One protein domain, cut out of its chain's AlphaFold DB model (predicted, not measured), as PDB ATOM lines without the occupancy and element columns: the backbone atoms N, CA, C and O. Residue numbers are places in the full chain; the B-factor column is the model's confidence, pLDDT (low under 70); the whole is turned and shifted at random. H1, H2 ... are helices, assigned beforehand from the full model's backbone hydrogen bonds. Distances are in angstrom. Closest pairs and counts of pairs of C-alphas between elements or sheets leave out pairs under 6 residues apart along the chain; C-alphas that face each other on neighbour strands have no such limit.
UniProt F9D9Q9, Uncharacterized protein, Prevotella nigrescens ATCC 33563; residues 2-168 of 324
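AT A GLANCE: This is residues 2 to 168 of the 324 residues of an uncharacterized protein of Prevotella nigrescens ATCC 33563 (UniProt F9D9Q9). An elongated helical bundle has H4 in its core, H3, H5 and H6 packed round H4, and H1 covering H3 and H6; short H2 lies at one end. The printed part has 167 residues, six named helices and no named strand: all helix, compact, radius of gyration of the C-alphas 17.5 A, spans 54 by 31 by 26 A.

HOW THE PARTS SIT: H1, residues 2 to 29, with residues 15 to 27 alone touches H3, residues 50 to 72; closest C-alphas Leu 26 and Ala 54, 5.4 A. H2, residues 31 to 41, is about perpendicular to H3, 84 degrees. H3 and H4, residues 79 to 94, form a hairpin; closest C-alphas Leu 61 and Ser 86, 5.1 A. H4 and H5, residues 103 to 133, form another; closest C-alphas Ile 92 and Trp 109, 7.0 A. H6, residues 145 to 164, touches H4; closest C-alphas Ala 80 and Asn 150, 5.1 A. Every O i to N i+4 pair is within hydrogen-bond range in H1, H2, H3 and H6, but 8 of 12 in H4 and 22 of 27 in H5.

IN THESE COORDINATES: H1 begins at C-alpha 2 (-30.913, -29.221, -41.709) and spans 40.0 A, H5 45.7 A; H6 ends at C-alpha 164 (-32.996, -34.682, -2.208).

THE WHOLE: The printed part has no cut; the link H5 to H6 is long. pLDDT is under 70 in residues 2 to 6, 97 to 107 and 136 to 143.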
ATOM      1  N   PRO A   2     -30.903 -30.361 -42.644       53.12
ATOM      2  CA  PRO A   2     -30.913 -29.221 -41.709       53.12
ATOM      3  C   PRO A   2     -31.532 -29.547 -40.334       53.12
ATOM      4  O   PRO A   2     -31.077 -29.024 -39.320       53.12
ATOM      5  N   MET A   3     -32.525 -30.444 -40.274       53.28
ATOM      6  CA  MET A   3     -33.167 -30.889 -39.023       53.28
ATOM      7  C   MET A   3     -32.246 -31.726 -38.114       53.28
ATOM      8  O   MET A   3     -32.228 -31.515 -36.903       53.28
ATOM      9  N   GLU A   4     -31.429 -32.623 -38.677       57.28
ATOM     10  CA  GLU A   4     -30.489 -33.444 -37.891       57.28
ATOM     11  C   GLU A   4     -29.375 -32.612 -37.248       57.28
ATOM     12  O   GLU A   4     -29.013 -32.844 -36.092       57.28
ATOM     13  N   ILE A   5     -28.869 -31.605 -37.969       59.09
ATOM     14  CA  ILE A   5     -27.836 -30.687 -37.471       59.09
ATOM     15  C   ILE A   5     -28.376 -29.879 -36.281       59.09
ATOM     16  O   ILE A   5     -27.710 -29.766 -35.256       59.09
ATOM     17  N   LYS A   6     -29.618 -29.393 -36.364       63.78
ATOM     18  CA  LYS A   6     -30.256 -28.605 -35.296       63.78
ATOM     19  C   LYS A   6     -30.524 -29.423 -34.028       63.78
ATOM     20  O   LYS A   6     -30.245 -28.957 -32.924       63.78
ATOM     21  N   ASN A   7     -30.974 -30.671 -34.173       71.00
ATOM     22  CA  ASN A   7     -31.132 -31.583 -33.034       71.00
ATOM     23  C   ASN A   7     -29.782 -31.956 -32.409       71.00
ATOM     24  O   ASN A   7     -29.693 -32.193 -31.209       71.00
ATOM     25  N   ARG A   8     -28.701 -32.003 -33.194       79.12
ATOM     26  CA  ARG A   8     -27.345 -32.197 -32.665       79.12
ATOM     27  C   ARG A   8     -26.897 -31.012 -31.806       79.12
ATOM     28  O   ARG A   8     -26.383 -31.249 -30.719       79.12
ATOM     29  N   SER A   9     -27.163 -29.775 -32.227       80.88
ATOM     30  CA  SER A   9     -26.843 -28.581 -31.432       80.88
ATOM     31  C   SER A   9     -27.579 -28.555 -30.091       80.88
ATOM     32  O   SER A   9     -26.948 -28.319 -29.067       80.88
ATOM     33  N   MET A  10     -28.881 -28.875 -30.066       86.19
ATOM     34  CA  MET A  10     -29.653 -28.957 -28.815       86.19
ATOM     35  C   MET A  10     -29.058 -29.980 -27.837       86.19
ATOM     36  O   MET A  10     -28.839 -29.657 -26.672       86.19
ATOM     37  N   ARG A  11     -28.717 -31.180 -28.326       87.94
ATOM     38  CA  ARG A  11     -28.095 -32.237 -27.512       87.94
ATOM     39  C   ARG A  11     -26.742 -31.812 -26.941       87.94
ATOM     40  O   ARG A  11     -26.478 -32.061 -25.769       87.94
ATOM     41  N   ILE A  12     -25.913 -31.144 -27.747       89.25
ATOM     42  CA  ILE A  12     -24.620 -30.603 -27.301       89.25
ATOM     43  C   ILE A  12     -24.833 -29.561 -26.200       89.25
ATOM     44  O   ILE A  12     -24.160 -29.623 -25.178       89.25
ATOM     45  N   CYS A  13     -25.794 -28.645 -26.359       90.44
ATOM     46  CA  CYS A  13     -26.120 -27.670 -25.320       90.44
ATOM     47  C   CYS A  13     -26.569 -28.349 -24.018       90.44
ATOM     48  O   CYS A  13     -26.041 -28.013 -22.964       90.44
ATOM     49  N   CYS A  14     -27.476 -29.332 -24.077       90.81
ATOM     50  CA  CYS A  14     -27.908 -30.079 -22.890       90.81
ATOM     51  C   CYS A  14     -26.743 -30.802 -22.199       90.81
ATOM     52  O   CYS A  14     -26.643 -30.744 -20.975       90.81
ATOM     53  N   ALA A  15     -25.841 -31.420 -22.969       93.75
ATOM     54  CA  ALA A  15     -24.664 -32.097 -22.429       93.75
ATOM     55  C   ALA A  15     -23.697 -31.110 -21.759       93.75
ATOM     56  O   ALA A  15     -23.223 -31.365 -20.657       93.75
ATOM     57  N   ILE A  16     -23.445 -29.948 -22.375       94.81
ATOM     58  CA  ILE A  16     -22.617 -28.891 -21.774       94.81
ATOM     59  C   ILE A  16     -23.250 -28.405 -20.468       94.81
ATOM     60  O   ILE A  16     -22.565 -28.330 -19.453       94.81
ATOM     61  N   THR A  17     -24.553 -28.108 -20.471       94.69
ATOM     62  CA  THR A  17     -25.264 -27.656 -19.272       94.69
ATOM     63  C   THR A  17     -25.200 -28.698 -18.157       94.69
ATOM     64  O   THR A  17     -24.932 -28.332 -17.015       94.69
ATOM     65  N   PHE A  18     -25.390 -29.982 -18.476       96.00
ATOM     66  CA  PHE A  18     -25.245 -31.076 -17.517       96.00
ATOM     67  C   PHE A  18     -23.829 -31.144 -16.943       96.00
ATOM     68  O   PHE A  18     -23.666 -31.066 -15.731       96.00
ATOM     69  N   CYS A  19     -22.801 -31.201 -17.795       95.94
ATOM     70  CA  CYS A  19     -21.413 -31.296 -17.349       95.94
ATOM     71  C   CYS A  19     -20.994 -30.104 -16.479       95.94
ATOM     72  O   CYS A  19     -20.376 -30.299 -15.436       95.94
ATOM     73  N   VAL A  20     -21.349 -28.877 -16.877       96.12
ATOM     74  CA  VAL A  20     -21.039 -27.667 -16.101       96.12
ATOM     75  C   VAL A  20     -21.762 -27.691 -14.758       96.12
ATOM     76  O   VAL A  20     -21.134 -27.448 -13.731       96.12
ATOM     77  N   PHE A  21     -23.060 -28.011 -14.744       95.56
ATOM     78  CA  PHE A  21     -23.826 -28.106 -13.505       95.56
ATOM     79  C   PHE A  21     -23.237 -29.161 -12.566       95.56
ATOM     80  O   PHE A  21     -22.906 -28.841 -11.428       95.56
ATOM     81  N   THR A  22     -23.059 -30.395 -13.044       95.38
ATOM     82  CA  THR A  22     -22.572 -31.517 -12.237       95.38
ATOM     83  C   THR A  22     -21.164 -31.260 -11.715       95.38
ATOM     84  O   THR A  22     -20.922 -31.467 -10.528       95.38
ATOM     85  N   PHE A  23     -20.259 -30.730 -12.542       95.56
ATOM     86  CA  PHE A  23     -18.911 -30.382 -12.098       95.56
ATOM     87  C   PHE A  23     -18.933 -29.281 -11.032       95.56
ATOM     88  O   PHE A  23     -18.334 -29.453  -9.973       95.56
ATOM     89  N   CYS A  24     -19.645 -28.174 -11.270       94.81
ATOM     90  CA  CYS A  24     -19.730 -27.071 -10.311       94.81
ATOM     91  C   CYS A  24     -20.379 -27.507  -8.994       94.81
ATOM     92  O   CYS A  24     -19.903 -27.147  -7.921       94.81
ATOM     93  N   TYR A  25     -21.440 -28.306  -9.069       93.31
ATOM     94  CA  TYR A  25     -22.131 -28.843  -7.905       93.31
ATOM     95  C   TYR A  25     -21.220 -29.767  -7.082       93.31
ATOM     96  O   TYR A  25     -21.073 -29.573  -5.874       93.31
ATOM     97  N   LEU A  26     -20.534 -30.718  -7.723       93.06
ATOM     98  CA  LEU A  26     -19.617 -31.622  -7.026       93.06
ATOM     99  C   LEU A  26     -18.411 -30.877  -6.447       93.06
ATOM    100  O   LEU A  26     -18.062 -31.090  -5.291       93.06
ATOM    101  N   TYR A  27     -17.796 -29.986  -7.225       92.94
ATOM    102  CA  TYR A  27     -16.559 -29.314  -6.841       92.94
ATOM    103  C   TYR A  27     -16.767 -28.210  -5.795       92.94
ATOM    104  O   TYR A  27     -16.023 -28.148  -4.817       92.94
ATOM    105  N   PHE A  28     -17.765 -27.336  -5.957       90.00
ATOM    106  CA  PHE A  28     -17.952 -26.200  -5.048       90.00
ATOM    107  C   PHE A  28     -18.867 -26.501  -3.862       90.00
ATOM    108  O   PHE A  28     -18.684 -25.887  -2.811       90.00
ATOM    109  N   TYR A  29     -19.843 -27.403  -4.014       88.56
ATOM    110  CA  TYR A  29     -20.847 -27.655  -2.977       88.56
ATOM    111  C   TYR A  29     -20.633 -28.981  -2.237       88.56
ATOM    112  O   TYR A  29     -20.733 -29.005  -1.018       88.56
ATOM    113  N   GLN A  30     -20.299 -30.073  -2.936       90.12
ATOM    114  CA  GLN A  30     -20.277 -31.426  -2.344       90.12
ATOM    115  C   GLN A  30     -18.879 -32.017  -2.098       90.12
ATOM    116  O   GLN A  30     -18.762 -33.168  -1.675       90.12
ATOM    117  N   THR A  31     -17.806 -31.254  -2.320       88.44
ATOM    118  CA  THR A  31     -16.421 -31.743  -2.180       88.44
ATOM    119  C   THR A  31     -16.124 -32.325  -0.798       88.44
ATOM    120  O   THR A  31     -15.493 -33.381  -0.702       88.44
ATOM    121  N   ASP A  32     -16.568 -31.660   0.267       83.75
ATOM    122  CA  ASP A  32     -16.262 -32.080   1.637       83.75
ATOM    123  C   ASP A  32     -16.986 -33.397   1.988       83.75
ATOM    124  O   ASP A  32     -16.383 -34.307   2.561       83.75
ATOM    125  N   ILE A  33     -18.237 -33.560   1.537       83.69
ATOM    126  CA  ILE A  33     -19.019 -34.796   1.710       83.69
ATOM    127  C   ILE A  33     -18.425 -35.951   0.893       83.69
ATOM    128  O   ILE A  33     -18.299 -37.068   1.396       83.69
ATOM    129  N   LEU A  34     -18.002 -35.711  -0.350       87.12
ATOM    130  CA  LEU A  34     -17.361 -36.737  -1.188       87.12
ATOM    131  C   LEU A  34     -16.029 -37.203  -0.598       87.12
ATOM    132  O   LEU A  34     -15.736 -38.400  -0.601       87.12
ATOM    133  N   SER A  35     -15.254 -36.272  -0.037       83.69
ATOM    134  CA  SER A  35     -13.998 -36.586   0.645       83.69
ATOM    135  C   SER A  35     -14.230 -37.508   1.839       83.69
ATOM    136  O   SER A  35     -13.540 -38.518   1.982       83.69
ATOM    137  N   TYR A  36     -15.249 -37.204   2.649       81.31
ATOM    138  CA  TYR A  36     -15.692 -38.064   3.746       81.31
ATOM    139  C   TYR A  36     -16.119 -39.448   3.260       81.31
ATOM    140  O   TYR A  36     -15.663 -40.467   3.774       81.31
ATOM    141  N   THR A  37     -16.935 -39.490   2.216       81.19
ATOM    142  CA  THR A  37     -17.472 -40.734   1.657       81.19
ATOM    143  C   THR A  37     -16.368 -41.662   1.182       81.19
ATOM    144  O   THR A  37     -16.376 -42.846   1.511       81.19
ATOM    145  N   GLN A  38     -15.389 -41.130   0.448       84.31
ATOM    146  CA  GLN A  38     -14.254 -41.921  -0.011       84.31
ATOM    147  C   GLN A  38     -13.378 -42.380   1.159       84.31
ATOM    148  O   GLN A  38     -12.905 -43.520   1.158       84.31
ATOM    149  N   LEU A  39     -13.163 -41.529   2.163       79.94
ATOM    150  CA  LEU A  39     -12.377 -41.899   3.334       79.94
ATOM    151  C   LEU A  39     -13.012 -43.089   4.059       79.94
ATOM    152  O   LEU A  39     -12.337 -44.087   4.298       79.94
ATOM    153  N   VAL A  40     -14.312 -43.016   4.353       78.62
ATOM    154  CA  VAL A  40     -15.024 -44.099   5.040       78.62
ATOM    155  C   VAL A  40     -15.099 -45.348   4.159       78.62
ATOM    156  O   VAL A  40     -14.811 -46.441   4.638       78.62
ATOM    157  N   ALA A  41     -15.398 -45.208   2.863       79.44
ATOM    158  CA  ALA A  41     -15.441 -46.341   1.933       79.44
ATOM    159  C   ALA A  41     -14.082 -47.051   1.791       79.44
ATOM    160  O   ALA A  41     -14.033 -48.259   1.576       79.44
ATOM    161  N   SER A  42     -12.975 -46.317   1.932       80.38
ATOM    162  CA  SER A  42     -11.612 -46.860   1.868       80.38
ATOM    163  C   SER A  42     -11.014 -47.211   3.232       80.38
ATOM    164  O   SER A  42      -9.815 -47.484   3.306       80.38
ATOM    165  N   ASN A  43     -11.802 -47.187   4.315       77.25
ATOM    166  CA  ASN A  43     -11.319 -47.378   5.690       77.25
ATOM    167  C   ASN A  43     -10.095 -46.497   6.029       77.25
ATOM    168  O   ASN A  43      -9.168 -46.927   6.715       77.25
ATOM    169  N   GLY A  44     -10.062 -45.269   5.506       72.94
ATOM    170  CA  GLY A  44      -8.999 -44.296   5.753       72.94
ATOM    171  C   GLY A  44      -7.753 -44.425   4.872       72.94
ATOM    172  O   GLY A  44      -6.777 -43.721   5.121       72.94
ATOM    173  N   GLN A  45      -7.745 -45.299   3.862       75.44
ATOM    174  CA  GLN A  45      -6.543 -45.563   3.057       75.44
ATOM    175  C   GLN A  45      -6.341 -44.599   1.884       75.44
ATOM    176  O   GLN A  45      -5.213 -44.427   1.426       75.44
ATOM    177  N   THR A  46      -7.409 -43.980   1.370       81.94
ATOM    178  CA  THR A  46      -7.325 -43.146   0.163       81.94
ATOM    179  C   THR A  46      -7.730 -41.702   0.429       81.94
ATOM    180  O   THR A  46      -8.623 -41.425   1.226       81.94
ATOM    181  N   HIS A  47      -7.072 -40.775  -0.270       76.81
ATOM    182  CA  HIS A  47      -7.373 -39.349  -0.214       76.81
ATOM    183  C   HIS A  47      -8.153 -38.927  -1.464       76.81
ATOM    184  O   HIS A  47      -7.728 -39.201  -2.588       76.81
ATOM    185  N   TYR A  48      -9.276 -38.237  -1.276       82.62
ATOM    186  CA  TYR A  48     -10.064 -37.695  -2.382       82.62
ATOM    187  C   TYR A  48      -9.410 -36.425  -2.930       82.62
ATOM    188  O   TYR A  48      -9.068 -35.510  -2.183       82.62
ATOM    189  N   VAL A  49      -9.233 -36.353  -4.249       86.56
ATOM    190  CA  VAL A  49      -8.761 -35.139  -4.927       86.56
ATOM    191  C   VAL A  49      -9.949 -34.488  -5.620       86.56
ATOM    192  O   VAL A  49     -10.488 -35.035  -6.580       86.56
ATOM    193  N   SER A  50     -10.344 -33.304  -5.153       87.31
ATOM    194  CA  SER A  50     -11.646 -32.700  -5.458       87.31
ATOM    195  C   SER A  50     -11.914 -32.459  -6.940       87.31
ATOM    196  O   SER A  50     -12.990 -32.788  -7.434       87.31
ATOM    197  N   TRP A  51     -10.939 -31.912  -7.670       90.50
ATOM    198  CA  TRP A  51     -11.105 -31.613  -9.096       90.50
ATOM    199  C   TRP A  51     -11.118 -32.887  -9.959       90.50
ATOM    200  O   TRP A  51     -11.908 -32.979 -10.897       90.50
ATOM    201  N   LEU A  52     -10.290 -33.884  -9.611       92.06
ATOM    202  CA  LEU A  52     -10.243 -35.179 -10.297       92.06
ATOM    203  C   LEU A  52     -11.522 -35.971 -10.057       92.06
ATOM    204  O   LEU A  52     -12.105 -36.482 -11.008       92.06
ATOM    205  N   GLY A  53     -11.973 -36.046  -8.806       90.56
ATOM    206  CA  GLY A  53     -13.194 -36.754  -8.444       90.56
ATOM    207  C   GLY A  53     -14.425 -36.141  -9.104       90.56
ATOM    208  O   GLY A  53     -15.184 -36.856  -9.754       90.56
ATOM    209  N   ALA A  54     -14.574 -34.811  -9.049       93.75
ATOM    210  CA  ALA A  54     -15.668 -34.116  -9.726       93.75
ATOM    211  C   ALA A  54     -15.641 -34.345 -11.249       93.75
ATOM    212  O   ALA A  54     -16.683 -34.627 -11.844       93.75
ATOM    213  N   GLY A  55     -14.461 -34.279 -11.877       95.12
ATOM    214  CA  GLY A  55     -14.292 -34.550 -13.307       95.12
ATOM    215  C   GLY A  55     -14.635 -35.993 -13.690       95.12
ATOM    216  O   GLY A  55     -15.402 -36.214 -14.626       95.12
ATOM    217  N   LEU A  56     -14.124 -36.971 -12.936       94.88
ATOM    218  CA  LEU A  56     -14.354 -38.397 -13.173       94.88
ATOM    219  C   LEU A  56     -15.830 -38.771 -13.000       94.88
ATOM    220  O   LEU A  56     -16.396 -39.426 -13.873       94.88
ATOM    221  N   ILE A  57     -16.470 -38.323 -11.915       94.31
ATOM    222  CA  ILE A  57     -17.894 -38.580 -11.665       94.31
ATOM    223  C   ILE A  57     -18.739 -37.955 -12.781       94.31
ATOM    224  O   ILE A  57     -19.596 -38.631 -13.348       94.31
ATOM    225  N   THR A  58     -18.467 -36.701 -13.159       96.31
ATOM    226  CA  THR A  58     -19.185 -36.028 -14.257       96.31
ATOM    227  C   THR A  58     -19.050 -36.801 -15.570       96.31
ATOM    228  O   THR A  58     -20.039 -37.009 -16.273       96.31
ATOM    229  N   PHE A  59     -17.844 -37.284 -15.882       96.00
ATOM    230  CA  PHE A  59     -17.587 -38.079 -17.079       96.00
ATOM    231  C   PHE A  59     -18.363 -39.405 -17.078       96.00
ATOM    232  O   PHE A  59     -19.037 -39.722 -18.058       96.00
ATOM    233  N   VAL A  60     -18.333 -40.153 -15.972       97.00
ATOM    234  CA  VAL A  60     -19.065 -41.424 -15.835       97.00
ATOM    235  C   VAL A  60     -20.576 -41.209 -15.954       97.00
ATOM    236  O   VAL A  60     -21.254 -41.950 -16.666       97.00
ATOM    237  N   LEU A  61     -21.114 -40.167 -15.316       96.06
ATOM    238  CA  LEU A  61     -22.534 -39.831 -15.401       96.06
ATOM    239  C   LEU A  61     -22.952 -39.408 -16.816       96.06
ATOM    240  O   LEU A  61     -24.055 -39.744 -17.256       96.06
ATOM    241  N   GLN A  62     -22.077 -38.721 -17.552       95.62
ATOM    242  CA  GLN A  62     -22.317 -38.387 -18.954       95.62
ATOM    243  C   GLN A  62     -22.298 -39.641 -19.843       95.62
ATOM    244  O   GLN A  62     -23.155 -39.779 -20.715       95.62
ATOM    245  N   LEU A  63     -21.382 -40.589 -19.611       95.44
ATOM    246  CA  LEU A  63     -21.383 -41.875 -20.322       95.44
ATOM    247  C   LEU A  63     -22.659 -42.672 -20.052       95.44
ATOM    248  O   LEU A  63     -23.240 -43.232 -20.982       95.44
ATOM    249  N   LEU A  64     -23.139 -42.675 -18.807       95.00
ATOM    250  CA  LEU A  64     -24.406 -43.311 -18.462       95.00
ATOM    251  C   LEU A  64     -25.574 -42.700 -19.250       95.00
ATOM    252  O   LEU A  64     -26.399 -43.438 -19.787       95.00
ATOM    253  N   GLN A  65     -25.612 -41.374 -19.398       94.69
ATOM    254  CA  GLN A  65     -26.630 -40.713 -20.216       94.69
ATOM    255  C   GLN A  65     -26.532 -41.131 -21.690       94.69
ATOM    256  O   GLN A  65     -27.559 -41.391 -22.321       94.69
ATOM    257  N   VAL A  66     -25.319 -41.249 -22.237       92.94
ATOM    258  CA  VAL A  66     -25.103 -41.729 -23.611       92.94
ATOM    259  C   VAL A  66     -25.617 -43.164 -23.778       92.94
ATOM    260  O   VAL A  66     -26.283 -43.456 -24.776       92.94
ATOM    261  N   CYS A  67     -25.395 -44.043 -22.795       92.06
ATOM    262  CA  CYS A  67     -25.946 -45.401 -22.784       92.06
ATOM    263  C   CYS A  67     -27.483 -45.392 -22.791       92.06
ATOM    264  O   CYS A  67     -28.103 -46.051 -23.627       92.06
ATOM    265  N   VAL A  68     -28.106 -44.599 -21.914       91.94
ATOM    266  CA  VAL A  68     -29.571 -44.460 -21.832       91.94
ATOM    267  C   VAL A  68     -30.146 -43.921 -23.146       91.94
ATOM    268  O   VAL A  68     -31.138 -44.445 -23.663       91.94
ATOM    269  N   TYR A  69     -29.496 -42.919 -23.740       91.12
ATOM    270  CA  TYR A  69     -29.878 -42.376 -25.038       91.12
ATOM    271  C   TYR A  69     -29.753 -43.411 -26.165       91.12
ATOM    272  O   TYR A  69     -30.637 -43.476 -27.017       91.12
ATOM    273  N   SER A  70     -28.716 -44.253 -26.161       88.62
ATOM    274  CA  SER A  70     -28.546 -45.321 -27.157       88.62
ATOM    275  C   SER A  70     -29.716 -46.317 -27.152       88.62
ATOM    276  O   SER A  70     -30.183 -46.743 -28.213       88.62
ATOM    277  N   VAL A  71     -30.247 -46.631 -25.963       88.38
ATOM    278  CA  VAL A  71     -31.380 -47.553 -25.777       88.38
ATOM    279  C   VAL A  71     -32.714 -46.901 -26.158       88.38
ATOM    280  O   VAL A  71     -33.512 -47.481 -26.904       88.38
ATOM    281  N   LEU A  72     -32.974 -45.688 -25.655       84.88
ATOM    282  CA  LEU A  72     -34.275 -45.023 -25.791       84.88
ATOM    283  C   LEU A  72     -34.434 -44.244 -27.104       84.88
ATOM    284  O   LEU A  72     -35.548 -44.150 -27.611       84.88
ATOM    285  N   LYS A  73     -33.338 -43.716 -27.665       85.44
ATOM    286  CA  LYS A  73     -33.275 -42.916 -28.905       85.44
ATOM    287  C   LYS A  73     -34.247 -41.722 -28.957       85.44
ATOM    288  O   LYS A  73     -34.685 -41.339 -30.037       85.44
ATOM    289  N   LEU A  74     -34.534 -41.110 -27.804       81.31
ATOM    290  CA  LEU A  74     -35.406 -39.933 -27.679       81.31
ATOM    291  C   LEU A  74     -34.713 -38.675 -28.225       81.31
ATOM    292  O   LEU A  74     -33.704 -38.222 -27.671       81.31
ATOM    293  N   ASN A  75     -35.256 -38.097 -29.296       75.75
ATOM    294  CA  ASN A  75     -34.616 -37.033 -30.076       75.75
ATOM    295  C   ASN A  75     -35.306 -35.664 -29.959       75.75
ATOM    296  O   ASN A  75     -34.662 -34.647 -30.230       75.75
ATOM    297  N   LYS A  76     -36.589 -35.623 -29.576       80.38
ATOM    298  CA  LYS A  76     -37.386 -34.386 -29.468       80.38
ATOM    299  C   LYS A  76     -37.464 -33.855 -28.023       80.38
ATOM    300  O   LYS A  76     -36.439 -33.603 -27.390       80.38
ATOM    301  N   ARG A  77     -38.672 -33.621 -27.491       78.44
ATOM    302  CA  ARG A  77     -38.901 -33.082 -26.133       78.44
ATOM    303  C   ARG A  77     -38.441 -34.042 -25.037       78.44
ATOM    304  O   ARG A  77     -38.089 -33.615 -23.946       78.44
ATOM    305  N   GLY A  78     -38.432 -35.338 -25.344       81.38
ATOM    306  CA  GLY A  78     -38.001 -36.387 -24.427       81.38
ATOM    307  C   GLY A  78     -36.487 -36.493 -24.241       81.38
ATOM    308  O   GLY A  78     -36.058 -37.291 -23.412       81.38
ATOM    309  N   HIS A  79     -35.663 -35.724 -24.966       87.94
ATOM    310  CA  HIS A  79     -34.208 -35.869 -24.879       87.94
ATOM    311  C   HIS A  79     -33.676 -35.609 -23.459       87.94
ATOM    312  O   HIS A  79     -32.901 -36.412 -22.945       87.94
ATOM    313  N   ALA A  80     -34.140 -34.552 -22.784       89.00
ATOM    314  CA  ALA A  80     -33.744 -34.230 -21.410       89.00
ATOM    315  C   ALA A  80     -34.074 -35.347 -20.399       89.00
ATOM    316  O   ALA A  80     -33.347 -35.544 -19.430       89.00
ATOM    317  N   SER A  81     -35.113 -36.148 -20.664       88.81
ATOM    318  CA  SER A  81     -35.473 -37.301 -19.829       88.81
ATOM    319  C   SER A  81     -34.361 -38.362 -19.789       88.81
ATOM    320  O   SER A  81     -34.228 -39.098 -18.817       88.81
ATOM    321  N   THR A  82     -33.481 -38.422 -20.797       92.56
ATOM    322  CA  THR A  82     -32.335 -39.355 -20.794       92.56
ATOM    323  C   THR A  82     -31.303 -39.065 -19.700       92.56
ATOM    324  O   THR A  82     -30.545 -39.961 -19.342       92.56
ATOM    325  N   TYR A  83     -31.298 -37.854 -19.130       93.56
ATOM    326  CA  TYR A  83     -30.409 -37.478 -18.025       93.56
ATOM    327  C   TYR A  83     -30.940 -37.911 -16.654       93.56
ATOM    328  O   TYR A  83     -30.184 -37.880 -15.686       93.56
ATOM    329  N   PHE A  84     -32.208 -38.330 -16.548       94.31
ATOM    330  CA  PHE A  84     -32.812 -38.691 -15.263       94.31
ATOM    331  C   PHE A  84     -32.027 -39.783 -14.515       94.31
ATOM    332  O   PHE A  84     -31.716 -39.553 -13.349       94.31
ATOM    333  N   PRO A  85     -31.610 -40.911 -15.134       93.88
ATOM    334  CA  PRO A  85     -30.818 -41.920 -14.428       93.88
ATOM    335  C   PRO A  85     -29.483 -41.370 -13.913       93.88
ATOM    336  O   PRO A  85     -29.129 -41.600 -12.760       93.88
ATOM    337  N   SER A  86     -28.767 -40.584 -14.722       95.50
ATOM    338  CA  SER A  86     -27.511 -39.947 -14.308       95.50
ATOM    339  C   SER A  86     -27.706 -38.977 -13.139       95.50
ATOM    340  O   SER A  86     -26.901 -38.946 -12.211       95.50
ATOM    341  N   ILE A  87     -28.798 -38.215 -13.144       94.19
ATOM    342  CA  ILE A  87     -29.151 -37.292 -12.060       94.19
ATOM    343  C   ILE A  87     -29.600 -38.040 -10.796       94.19
ATOM    344  O   ILE A  87     -29.285 -37.615  -9.683       94.19
ATOM    345  N   LEU A  88     -30.280 -39.176 -10.947       93.31
ATOM    346  CA  LEU A  88     -30.656 -40.037  -9.832       93.31
ATOM    347  C   LEU A  88     -29.410 -40.599  -9.138       93.31
ATOM    348  O   LEU A  88     -29.288 -40.478  -7.922       93.31
ATOM    349  N   PHE A  89     -28.444 -41.127  -9.897       92.06
ATOM    350  CA  PHE A  89     -27.168 -41.585  -9.336       92.06
ATOM    351  C   PHE A  89     -26.383 -40.457  -8.665       92.06
ATOM    352  O   PHE A  89     -25.831 -40.669  -7.586       92.06
ATOM    353  N   LEU A  90     -26.364 -39.260  -9.260       93.19
ATOM    354  CA  LEU A  90     -25.751 -38.083  -8.644       93.19
ATOM    355  C   LEU A  90     -26.391 -37.765  -7.286       93.19
ATOM    356  O   LEU A  90     -25.672 -37.573  -6.313       93.19
ATOM    357  N   THR A  91     -27.726 -37.761  -7.218       90.69
ATOM    358  CA  THR A  91     -28.486 -37.513  -5.983       90.69
ATOM    359  C   THR A  91     -28.184 -38.564  -4.917       90.69
ATOM    360  O   THR A  91     -27.944 -38.214  -3.766       90.69
ATOM    361  N   ILE A  92     -28.153 -39.849  -5.286       88.81
ATOM    362  CA  ILE A  92     -27.829 -40.941  -4.354       88.81
ATOM    363  C   ILE A  92     -26.426 -40.738  -3.779       88.81
ATOM    364  O   ILE A  92     -26.252 -40.792  -2.561       88.81
ATOM    365  N   LEU A  93     -25.452 -40.439  -4.645       87.75
ATOM    366  CA  LEU A  93     -24.058 -40.231  -4.253       87.75
ATOM    367  C   LEU A  93     -23.897 -39.077  -3.249       87.75
ATOM    368  O   LEU A  93     -23.033 -39.150  -2.381       87.75
ATOM    369  N   THR A  94     -24.725 -38.032  -3.340       87.31
ATOM    370  CA  THR A  94     -24.645 -36.836  -2.480       87.31
ATOM    371  C   THR A  94     -25.694 -36.790  -1.363       87.31
ATOM    372  O   THR A  94     -25.746 -35.830  -0.595       87.31
ATOM    373  N   SER A  95     -26.508 -37.835  -1.200       83.88
ATOM    374  CA  SER A  95     -27.562 -37.930  -0.169       83.88
ATOM    375  C   SER A  95     -27.066 -38.330   1.233       83.88
ATOM    376  O   SER A  95     -27.856 -38.626   2.129       83.88
ATOM    377  N   ILE A  96     -25.752 -38.359   1.434       75.12
ATOM    378  CA  ILE A  96     -25.093 -38.938   2.607       75.12
ATOM    379  C   ILE A  96     -25.424 -38.137   3.854       75.12
ATOM    380  O   ILE A  96     -25.056 -36.973   3.947       75.12
ATOM    381  N   ASN A  97     -26.134 -38.751   4.799       67.44
ATOM    382  CA  ASN A  97     -26.645 -38.070   5.984       67.44
ATOM    383  C   ASN A  97     -25.597 -37.980   7.111       67.44
ATOM    384  O   ASN A  97     -24.725 -38.837   7.239       67.44
ATOM    385  N   SER A  98     -25.719 -36.950   7.946       60.91
ATOM    386  CA  SER A  98     -24.824 -36.618   9.060       60.91
ATOM    387  C   SER A  98     -24.993 -37.514  10.291       60.91
ATOM    388  O   SER A  98     -24.070 -37.633  11.100       60.91
ATOM    389  N   ASN A  99     -26.152 -38.166  10.424       53.28
ATOM    390  CA  ASN A  99     -26.602 -38.793  11.671       53.28
ATOM    391  C   ASN A  99     -26.535 -40.330  11.697       53.28
ATOM    392  O   ASN A  99     -27.039 -40.936  12.641       53.28
ATOM    393  N   GLY A 100     -25.935 -40.975  10.694       54.22
ATOM    394  CA  GLY A 100     -25.874 -42.436  10.634       54.22
ATOM    395  C   GLY A 100     -24.612 -42.975   9.961       54.22
ATOM    396  O   GLY A 100     -23.972 -42.261   9.186       54.22
ATOM    397  N   PRO A 101     -24.228 -44.234  10.250       55.41
ATOM    398  CA  PRO A 101     -23.232 -44.942   9.453       55.41
ATOM    399  C   PRO A 101     -23.638 -44.941   7.973       55.41
ATOM    400  O   PRO A 101     -24.819 -44.869   7.639       55.41
ATOM    401  N   ILE A 102     -22.668 -45.080   7.063       58.72
ATOM    402  CA  ILE A 102     -22.932 -45.129   5.610       58.72
ATOM    403  C   ILE A 102     -24.004 -46.173   5.236       58.72
ATOM    404  O   ILE A 102     -24.688 -46.017   4.226       58.72
ATOM    405  N   SER A 103     -24.213 -47.204   6.060       56.66
ATOM    406  CA  SER A 103     -25.290 -48.182   5.873       56.66
ATOM    407  C   SER A 103     -26.679 -47.544   5.746       56.66
ATOM    408  O   SER A 103     -27.470 -48.002   4.932       56.66
ATOM    409  N   THR A 104     -26.950 -46.431   6.435       58.91
ATOM    410  CA  THR A 104     -28.268 -45.775   6.406       58.91
ATOM    411  C   THR A 104     -28.617 -45.188   5.028       58.91
ATOM    412  O   THR A 104     -29.792 -45.038   4.690       58.91
ATOM    413  N   ILE A 105     -27.612 -44.887   4.191       60.81
ATOM    414  CA  ILE A 105     -27.815 -44.456   2.795       60.81
ATOM    415  C   ILE A 105     -28.365 -45.612   1.966       60.81
ATOM    416  O   ILE A 105     -29.326 -45.445   1.210       60.81
ATOM    417  N   TRP A 106     -27.748 -46.786   2.121       65.06
ATOM    418  CA  TRP A 106     -28.154 -47.994   1.419       65.06
ATOM    419  C   TRP A 106     -29.573 -48.384   1.825       65.06
ATOM    420  O   TRP A 106     -30.378 -48.655   0.946       65.06
ATOM    421  N   ASP A 107     -29.933 -48.265   3.101       68.25
ATOM    422  CA  ASP A 107     -31.264 -48.648   3.589       68.25
ATOM    423  C   ASP A 107     -32.419 -47.896   2.896       68.25
ATOM    424  O   ASP A 107     -33.460 -48.487   2.605       68.25
ATOM    425  N   THR A 108     -32.239 -46.608   2.576       75.25
ATOM    426  CA  THR A 108     -33.296 -45.798   1.933       75.25
ATOM    427  C   THR A 108     -33.306 -45.965   0.413       75.25
ATOM    428  O   THR A 108     -34.354 -46.184  -0.203       75.25
ATOM    429  N   TRP A 109     -32.139 -45.870  -0.226       84.81
ATOM    430  CA  TRP A 109     -32.058 -45.846  -1.689       84.81
ATOM    431  C   TRP A 109     -32.109 -47.231  -2.337       84.81
ATOM    432  O   TRP A 109     -32.453 -47.308  -3.517       84.81
ATOM    433  N   ILE A 110     -31.853 -48.315  -1.594       84.25
ATOM    434  CA  ILE A 110     -31.924 -49.686  -2.130       84.25
ATOM    435  C   ILE A 110     -33.325 -50.049  -2.631       84.25
ATOM    436  O   ILE A 110     -33.447 -50.803  -3.590       84.25
ATOM    437  N   TRP A 111     -34.372 -49.467  -2.040       86.94
ATOM    438  CA  TRP A 111     -35.761 -49.661  -2.468       86.94
ATOM    439  C   TRP A 111     -36.266 -48.519  -3.348       86.94
ATOM    440  O   TRP A 111     -36.931 -48.756  -4.359       86.94
ATOM    441  N   LEU A 112     -35.931 -47.275  -2.993       88.38
ATOM    442  CA  LEU A 112     -36.433 -46.100  -3.701       88.38
ATOM    443  C   LEU A 112     -35.837 -45.967  -5.110       88.38
ATOM    444  O   LEU A 112     -36.565 -45.651  -6.052       88.38
ATOM    445  N   ALA A 113     -34.537 -46.225  -5.290       90.25
ATOM    446  CA  ALA A 113     -33.887 -46.049  -6.586       90.25
ATOM    447  C   ALA A 113     -34.400 -47.034  -7.657       90.25
ATOM    448  O   ALA A 113     -34.742 -46.568  -8.748       90.25
ATOM    449  N   PRO A 114     -34.543 -48.352  -7.390       91.81
ATOM    450  CA  PRO A 114     -35.140 -49.271  -8.358       91.81
ATOM    451  C   PRO A 114     -36.581 -48.903  -8.710       91.81
ATOM    452  O   PRO A 114     -36.940 -48.923  -9.884       91.81
ATOM    453  N   LEU A 115     -37.389 -48.509  -7.719       93.00
ATOM    454  CA  LEU A 115     -38.770 -48.078  -7.943       93.00
ATOM    455  C   LEU A 115     -38.834 -46.868  -8.889       93.00
ATOM    456  O   LEU A 115     -39.592 -46.879  -9.861       93.00
ATOM    457  N   LEU A 116     -38.004 -45.849  -8.642       92.56
ATOM    458  CA  LEU A 116     -37.914 -44.656  -9.487       92.56
ATOM    459  C   LEU A 116     -37.410 -44.982 -10.898       92.56
ATOM    460  O   LEU A 116     -37.923 -44.418 -11.863       92.56
ATOM    461  N   LEU A 117     -36.451 -45.902 -11.039       93.19
ATOM    462  CA  LEU A 117     -35.967 -46.350 -12.348       93.19
ATOM    463  C   LEU A 117     -37.043 -47.111 -13.127       93.19
ATOM    464  O   LEU A 117     -37.217 -46.850 -14.314       93.19
ATOM    465  N   VAL A 118     -37.797 -48.007 -12.484       93.81
ATOM    466  CA  VAL A 118     -38.907 -48.729 -13.128       93.81
ATOM    467  C   VAL A 118     -39.973 -47.747 -13.609       93.81
ATOM    468  O   VAL A 118     -40.350 -47.782 -14.781       93.81
ATOM    469  N   LEU A 119     -40.403 -46.819 -12.748       93.81
ATOM    470  CA  LEU A 119     -41.360 -45.775 -13.119       93.81
ATOM    471  C   LEU A 119     -40.834 -44.923 -14.284       93.81
ATOM    472  O   LEU A 119     -41.554 -44.671 -15.251       93.81
ATOM    473  N   TYR A 120     -39.561 -44.532 -14.222       92.94
ATOM    474  CA  TYR A 120     -38.891 -43.807 -15.292       92.94
ATOM    475  C   TYR A 120     -38.919 -44.574 -16.617       92.94
ATOM    476  O   TYR A 120     -39.282 -43.990 -17.633       92.94
ATOM    477  N   PHE A 121     -38.586 -45.867 -16.630       91.31
ATOM    478  CA  PHE A 121     -38.592 -46.662 -17.859       91.31
ATOM    479  C   PHE A 121     -39.996 -46.778 -18.462       91.31
ATOM    480  O   PHE A 121     -40.130 -46.669 -19.680       91.31
ATOM    481  N   ILE A 122     -41.045 -46.919 -17.641       91.62
ATOM    482  CA  ILE A 122     -42.444 -46.924 -18.110       91.62
ATOM    483  C   ILE A 122     -42.796 -45.586 -18.774       91.62
ATOM    484  O   ILE A 122     -43.351 -45.560 -19.880       91.62
ATOM    485  N   ILE A 123     -42.436 -44.468 -18.135       90.69
ATOM    486  CA  ILE A 123     -42.672 -43.121 -18.670       90.69
ATOM    487  C   ILE A 123     -41.862 -42.910 -19.952       90.69
ATOM    488  O   ILE A 123     -42.423 -42.505 -20.964       90.69
ATOM    489  N   ALA A 124     -40.570 -43.230 -19.955       89.31
ATOM    490  CA  ALA A 124     -39.684 -43.056 -21.101       89.31
ATOM    491  C   ALA A 124     -40.108 -43.913 -22.302       89.31
ATOM    492  O   ALA A 124     -40.069 -43.450 -23.444       89.31
ATOM    493  N   PHE A 125     -40.572 -45.141 -22.056       88.50
ATOM    494  CA  PHE A 125     -41.136 -46.001 -23.091       88.50
ATOM    495  C   PHE A 125     -42.431 -45.417 -23.665       88.50
ATOM    496  O   PHE A 125     -42.613 -45.385 -24.884       88.50
ATOM    497  N   SER A 126     -43.296 -44.879 -22.804       86.25
ATOM    498  CA  SER A 126     -44.509 -44.177 -23.232       86.25
ATOM    499  C   SER A 126     -44.167 -42.936 -24.061       86.25
ATOM    500  O   SER A 126     -44.695 -42.771 -25.158       86.25
ATOM    501  N   MET A 127     -43.217 -42.108 -23.612       86.00
ATOM    502  CA  MET A 127     -42.737 -40.935 -24.353       86.00
ATOM    503  C   MET A 127     -42.209 -41.319 -25.738       86.00
ATOM    504  O   MET A 127     -42.560 -40.672 -26.719       86.00
ATOM    505  N   ARG A 128     -41.435 -42.405 -25.841       85.19
ATOM    506  CA  ARG A 128     -40.958 -42.926 -27.129       85.19
ATOM    507  C   ARG A 128     -42.111 -43.333 -28.046       85.19
ATOM    508  O   ARG A 128     -42.046 -43.101 -29.248       85.19
ATOM    509  N   ARG A 129     -43.170 -43.930 -27.494       85.62
ATOM    510  CA  ARG A 129     -44.370 -44.311 -28.255       85.62
ATOM    511  C   ARG A 129     -45.148 -43.093 -28.761       85.62
ATOM    512  O   ARG A 129     -45.721 -43.167 -29.844       85.62
ATOM    513  N   TYR A 130     -45.155 -41.992 -28.009       83.06
ATOM    514  CA  TYR A 130     -45.837 -40.750 -28.388       83.06
ATOM    515  C   TYR A 130     -44.988 -39.802 -29.258       83.06
ATOM    516  O   TYR A 130     -45.551 -38.958 -29.951       83.06
ATOM    517  N   GLU A 131     -43.663 -39.965 -29.299       80.81
ATOM    518  CA  GLU A 131     -42.732 -39.131 -30.083       80.81
ATOM    519  C   GLU A 131     -43.086 -38.976 -31.587       80.81
ATOM    520  O   GLU A 131     -42.913 -37.870 -32.127       80.81
ATOM    521  N   PRO A 132     -43.613 -40.004 -32.290       78.50
ATOM    522  CA  PRO A 132     -44.061 -39.872 -33.680       78.50
ATOM    523  C   PRO A 132     -45.263 -38.938 -33.863       78.50
ATOM    524  O   PRO A 132     -45.410 -38.348 -34.927       78.50
ATOM    525  N   TYR A 133     -46.096 -38.778 -32.831       75.56
ATOM    526  CA  TYR A 133     -47.304 -37.947 -32.863       75.56
ATOM    527  C   TYR A 133     -47.038 -36.497 -32.431       75.56
ATOM    528  O   TYR A 133     -47.938 -35.660 -32.479       75.56
ATOM    529  N   GLU A 134     -45.814 -36.176 -31.997       73.44
ATOM    530  CA  GLU A 134     -45.461 -34.813 -31.607       73.44
ATOM    531  C   GLU A 134     -45.351 -33.890 -32.831       73.44
ATOM    532  O   GLU A 134     -44.576 -34.202 -33.750       73.44
ATOM    533  N   PRO A 135     -46.025 -32.719 -32.816       73.81
ATOM    534  CA  PRO A 135     -45.912 -31.740 -33.888       73.81
ATOM    535  C   PRO A 135     -44.472 -31.240 -34.008       73.81
ATOM    536  O   PRO A 135     -43.754 -31.116 -33.009       73.81
ATOM    537  N   GLU A 136     -44.043 -30.922 -35.229       68.06
ATOM    538  CA  GLU A 136     -42.717 -30.353 -35.456       68.06
ATOM    539  C   GLU A 136     -42.613 -28.978 -34.783       68.06
ATOM    540  O   GLU A 136     -43.238 -28.000 -35.191       68.06
ATOM    541  N   LEU A 137     -41.838 -28.904 -33.701       67.25
ATOM    542  CA  LEU A 137     -41.597 -27.646 -33.006       67.25
ATOM    543  C   LEU A 137     -40.642 -26.757 -33.796       67.25
ATOM    544  O   LEU A 137     -39.728 -27.228 -34.476       67.25
ATOM    545  N   ARG A 138     -40.787 -25.441 -33.602       65.31
ATOM    546  CA  ARG A 138     -39.890 -24.448 -34.190       65.31
ATOM    547  C   ARG A 138     -38.458 -24.650 -33.692       65.31
ATOM    548  O   ARG A 138     -38.095 -24.255 -32.584       65.31
ATOM    549  N   ASN A 139     -37.641 -25.236 -34.558       63.78
ATOM    550  CA  ASN A 139     -36.238 -25.546 -34.319       63.78
ATOM    551  C   ASN A 139     -35.335 -24.553 -35.071       63.78
ATOM    552  O   ASN A 139     -34.623 -24.919 -36.004       63.78
ATOM    553  N   VAL A 140     -35.439 -23.254 -34.781       61.19
ATOM    554  CA  VAL A 140     -34.633 -22.225 -35.466       61.19
ATOM    555  C   VAL A 140     -33.850 -21.417 -34.435       61.19
ATOM    556  O   VAL A 140     -34.446 -20.782 -33.570       61.19
ATOM    557  N   GLY A 141     -32.518 -21.458 -34.539       64.88
ATOM    558  CA  GLY A 141     -31.584 -20.685 -33.715       64.88
ATOM    559  C   GLY A 141     -31.356 -21.207 -32.288       64.88
ATOM    560  O   GLY A 141     -31.921 -22.217 -31.866       64.88
ATOM    561  N   PHE A 142     -30.526 -20.474 -31.535       59.38
ATOM    562  CA  PHE A 142     -30.233 -20.718 -30.112       59.38
ATOM    563  C   PHE A 142     -31.443 -20.476 -29.189       59.38
ATOM    564  O   PHE A 142     -31.442 -20.923 -28.052       59.38
ATOM    565  N   ALA A 143     -32.502 -19.827 -29.681       65.94
ATOM    566  CA  ALA A 143     -33.760 -19.612 -28.962       65.94
ATOM    567  C   ALA A 143     -34.890 -20.534 -29.462       65.94
ATOM    568  O   ALA A 143     -36.057 -20.143 -29.519       65.94
ATOM    569  N   SER A 144     -34.553 -21.762 -29.872       80.31
ATOM    570  CA  SER A 144     -35.565 -22.719 -30.320       80.31
ATOM    571  C   SER A 144     -36.457 -23.173 -29.163       80.31
ATOM    572  O   SER A 144     -35.992 -23.427 -28.050       80.31
ATOM    573  N   GLN A 145     -37.752 -23.332 -29.438       82.88
ATOM    574  CA  GLN A 145     -38.721 -23.794 -28.439       82.88
ATOM    575  C   GLN A 145     -38.334 -25.178 -27.891       82.88
ATOM    576  O   GLN A 145     -38.510 -25.464 -26.712       82.88
ATOM    577  N   LEU A 146     -37.747 -26.021 -28.746       83.38
ATOM    578  CA  LEU A 146     -37.288 -27.359 -28.393       83.38
ATOM    579  C   LEU A 146     -36.108 -27.352 -27.405       83.38
ATOM    580  O   LEU A 146     -36.098 -28.155 -26.472       83.38
ATOM    581  N   LEU A 147     -35.127 -26.461 -27.598       85.44
ATOM    582  CA  LEU A 147     -34.002 -26.298 -26.674       85.44
ATOM    583  C   LEU A 147     -34.508 -25.857 -25.297       85.44
ATOM    584  O   LEU A 147     -34.176 -26.487 -24.300       85.44
ATOM    585  N   TRP A 148     -35.349 -24.823 -25.245       87.50
ATOM    586  CA  TRP A 148     -35.854 -24.276 -23.981       87.50
ATOM    587  C   TRP A 148     -36.728 -25.257 -23.200       87.50
ATOM    588  O   TRP A 148     -36.616 -25.311 -21.980       87.50
ATOM    589  N   ILE A 149     -37.540 -26.080 -23.876       89.00
ATOM    590  CA  ILE A 149     -38.293 -27.154 -23.208       89.00
ATOM    591  C   ILE A 149     -37.332 -28.156 -22.556       89.00
ATOM    592  O   ILE A 149     -37.490 -28.482 -21.382       89.00
ATOM    593  N   ASN A 150     -36.311 -28.618 -23.286       91.06
ATOM    594  CA  ASN A 150     -35.340 -29.570 -22.746       91.06
ATOM    595  C   ASN A 150     -34.501 -28.958 -21.612       91.06
ATOM    596  O   ASN A 150     -34.283 -29.613 -20.597       91.06
ATOM    597  N   LEU A 151     -34.078 -27.697 -21.735       91.81
ATOM    598  CA  LEU A 151     -33.383 -26.983 -20.660       91.81
ATOM    599  C   LEU A 151     -34.279 -26.768 -19.432       91.81
ATOM    600  O   LEU A 151     -33.796 -26.891 -18.311       91.81
ATOM    601  N   GLY A 152     -35.575 -26.513 -19.623       92.06
ATOM    602  CA  GLY A 152     -36.550 -26.424 -18.535       92.06
ATOM    603  C   GLY A 152     -36.708 -27.748 -17.783       92.06
ATOM    604  O   GLY A 152     -36.684 -27.762 -16.555       92.06
ATOM    605  N   ILE A 153     -36.777 -28.872 -18.506       91.56
ATOM    606  CA  ILE A 153     -36.798 -30.212 -17.896       91.56
ATOM    607  C   ILE A 153     -35.493 -30.473 -17.130       91.56
ATOM    608  O   ILE A 153     -35.544 -30.907 -15.984       91.56
ATOM    609  N   MET A 154     -34.329 -30.164 -17.712       93.44
ATOM    610  CA  MET A 154     -33.037 -30.296 -17.022       93.44
ATOM    611  C   MET A 154     -32.983 -29.455 -15.745       93.44
ATOM    612  O   MET A 154     -32.526 -29.937 -14.716       93.44
ATOM    613  N   ASN A 155     -33.489 -28.221 -15.786       93.62
ATOM    614  CA  ASN A 155     -33.551 -27.360 -14.612       93.62
ATOM    615  C   ASN A 155     -34.417 -27.972 -13.502       93.62
ATOM    616  O   ASN A 155     -33.985 -28.001 -12.354       93.62
ATOM    617  N   LEU A 156     -35.578 -28.543 -13.843       93.56
ATOM    618  CA  LEU A 156     -36.409 -29.268 -12.880       93.56
ATOM    619  C   LEU A 156     -35.651 -30.452 -12.263       93.56
ATOM    620  O   LEU A 156     -35.701 -30.652 -11.050       93.56
ATOM    621  N   LEU A 157     -34.909 -31.209 -13.076       92.62
ATOM    622  CA  LEU A 157     -34.077 -32.307 -12.583       92.62
ATOM    623  C   LEU A 157     -32.954 -31.809 -11.658       92.62
ATOM    624  O   LEU A 157     -32.672 -32.444 -10.648       92.62
ATOM    625  N   PHE A 158     -32.344 -30.658 -11.942       94.50
ATOM    626  CA  PHE A 158     -31.337 -30.048 -11.067       94.50
ATOM    627  C   PHE A 158     -31.922 -29.550  -9.744       94.50
ATOM    628  O   PHE A 158     -31.291 -29.710  -8.700       94.50
ATOM    629  N   LEU A 159     -33.134 -28.991  -9.762       92.50
ATOM    630  CA  LEU A 159     -33.849 -28.622  -8.541       92.50
ATOM    631  C   LEU A 159     -34.137 -29.856  -7.678       92.50
ATOM    632  O   LEU A 159     -33.952 -29.796  -6.465       92.50
ATOM    633  N   MET A 160     -34.497 -30.988  -8.294       88.88
ATOM    634  CA  MET A 160     -34.657 -32.256  -7.574       88.88
ATOM    635  C   MET A 160     -33.367 -32.681  -6.860       88.88
ATOM    636  O   MET A 160     -33.432 -33.062  -5.693       88.88
ATOM    637  N   VAL A 161     -32.194 -32.549  -7.496       90.94
ATOM    638  CA  VAL A 161     -30.903 -32.817  -6.824       90.94
ATOM    639  C   VAL A 161     -30.748 -31.945  -5.584       90.94
ATOM    640  O   VAL A 161     -30.377 -32.445  -4.528       90.94
ATOM    641  N   GLY A 162     -31.057 -30.651  -5.686       85.50
ATOM    642  CA  GLY A 162     -30.956 -29.724  -4.559       85.50
ATOM    643  C   GLY A 162     -31.880 -30.069  -3.386       85.50
ATOM    644  O   GLY A 162     -31.500 -29.843  -2.243       85.50
ATOM    645  N   LEU A 163     -33.064 -30.630  -3.660       85.56
ATOM    646  CA  LEU A 163     -34.051 -30.999  -2.639       85.56
ATOM    647  C   LEU A 163     -33.753 -32.342  -1.958       85.56
ATOM    648  O   LEU A 163     -34.046 -32.497  -0.776       85.56
ATOM    649  N   TYR A 164     -33.211 -33.312  -2.699       84.06
ATOM    650  CA  TYR A 164     -32.996 -34.682  -2.208       84.06
ATOM    651  C   TYR A 164     -31.547 -34.989  -1.799       84.06
ATOM    652  O   TYR A 164     -31.287 -36.013  -1.169       84.06
ATOM    653  N   SER A 165     -30.595 -34.125  -2.150       83.38
ATOM    654  CA  SER A 165     -29.209 -34.198  -1.681       83.38
ATOM    655  C   SER A 165     -29.084 -33.807  -0.207       83.38
ATOM    656  O   SER A 165     -29.913 -33.076   0.330       83.38
ATOM    657  N   ASN A 166     -27.966 -34.178   0.430       80.69
ATOM    658  CA  ASN A 166     -27.604 -33.599   1.716       80.69
ATOM    659  C   ASN A 166     -27.308 -32.093   1.571       80.69
ATOM    660  O   ASN A 166     -26.317 -31.689   0.949       80.69
ATOM    661  N   SER A 167     -28.172 -31.282   2.176       80.19
ATOM    662  CA  SER A 167     -28.021 -29.835   2.329       80.19
ATOM    663  C   SER A 167     -27.895 -29.414   3.801       80.19
ATOM    664  O   SER A 167     -28.226 -28.278   4.150       80.19
ATOM    665  N   ASP A 168     -27.459 -30.320   4.686       84.19
ATOM    666  CA  ASP A 168     -27.280 -30.041   6.113       84.19
ATOM    667  C   ASP A 168     -26.076 -29.119   6.316       84.19
ATOM    668  O   ASP A 168     -24.909 -29.520   6.267       84.19
TER     669      ASP A 168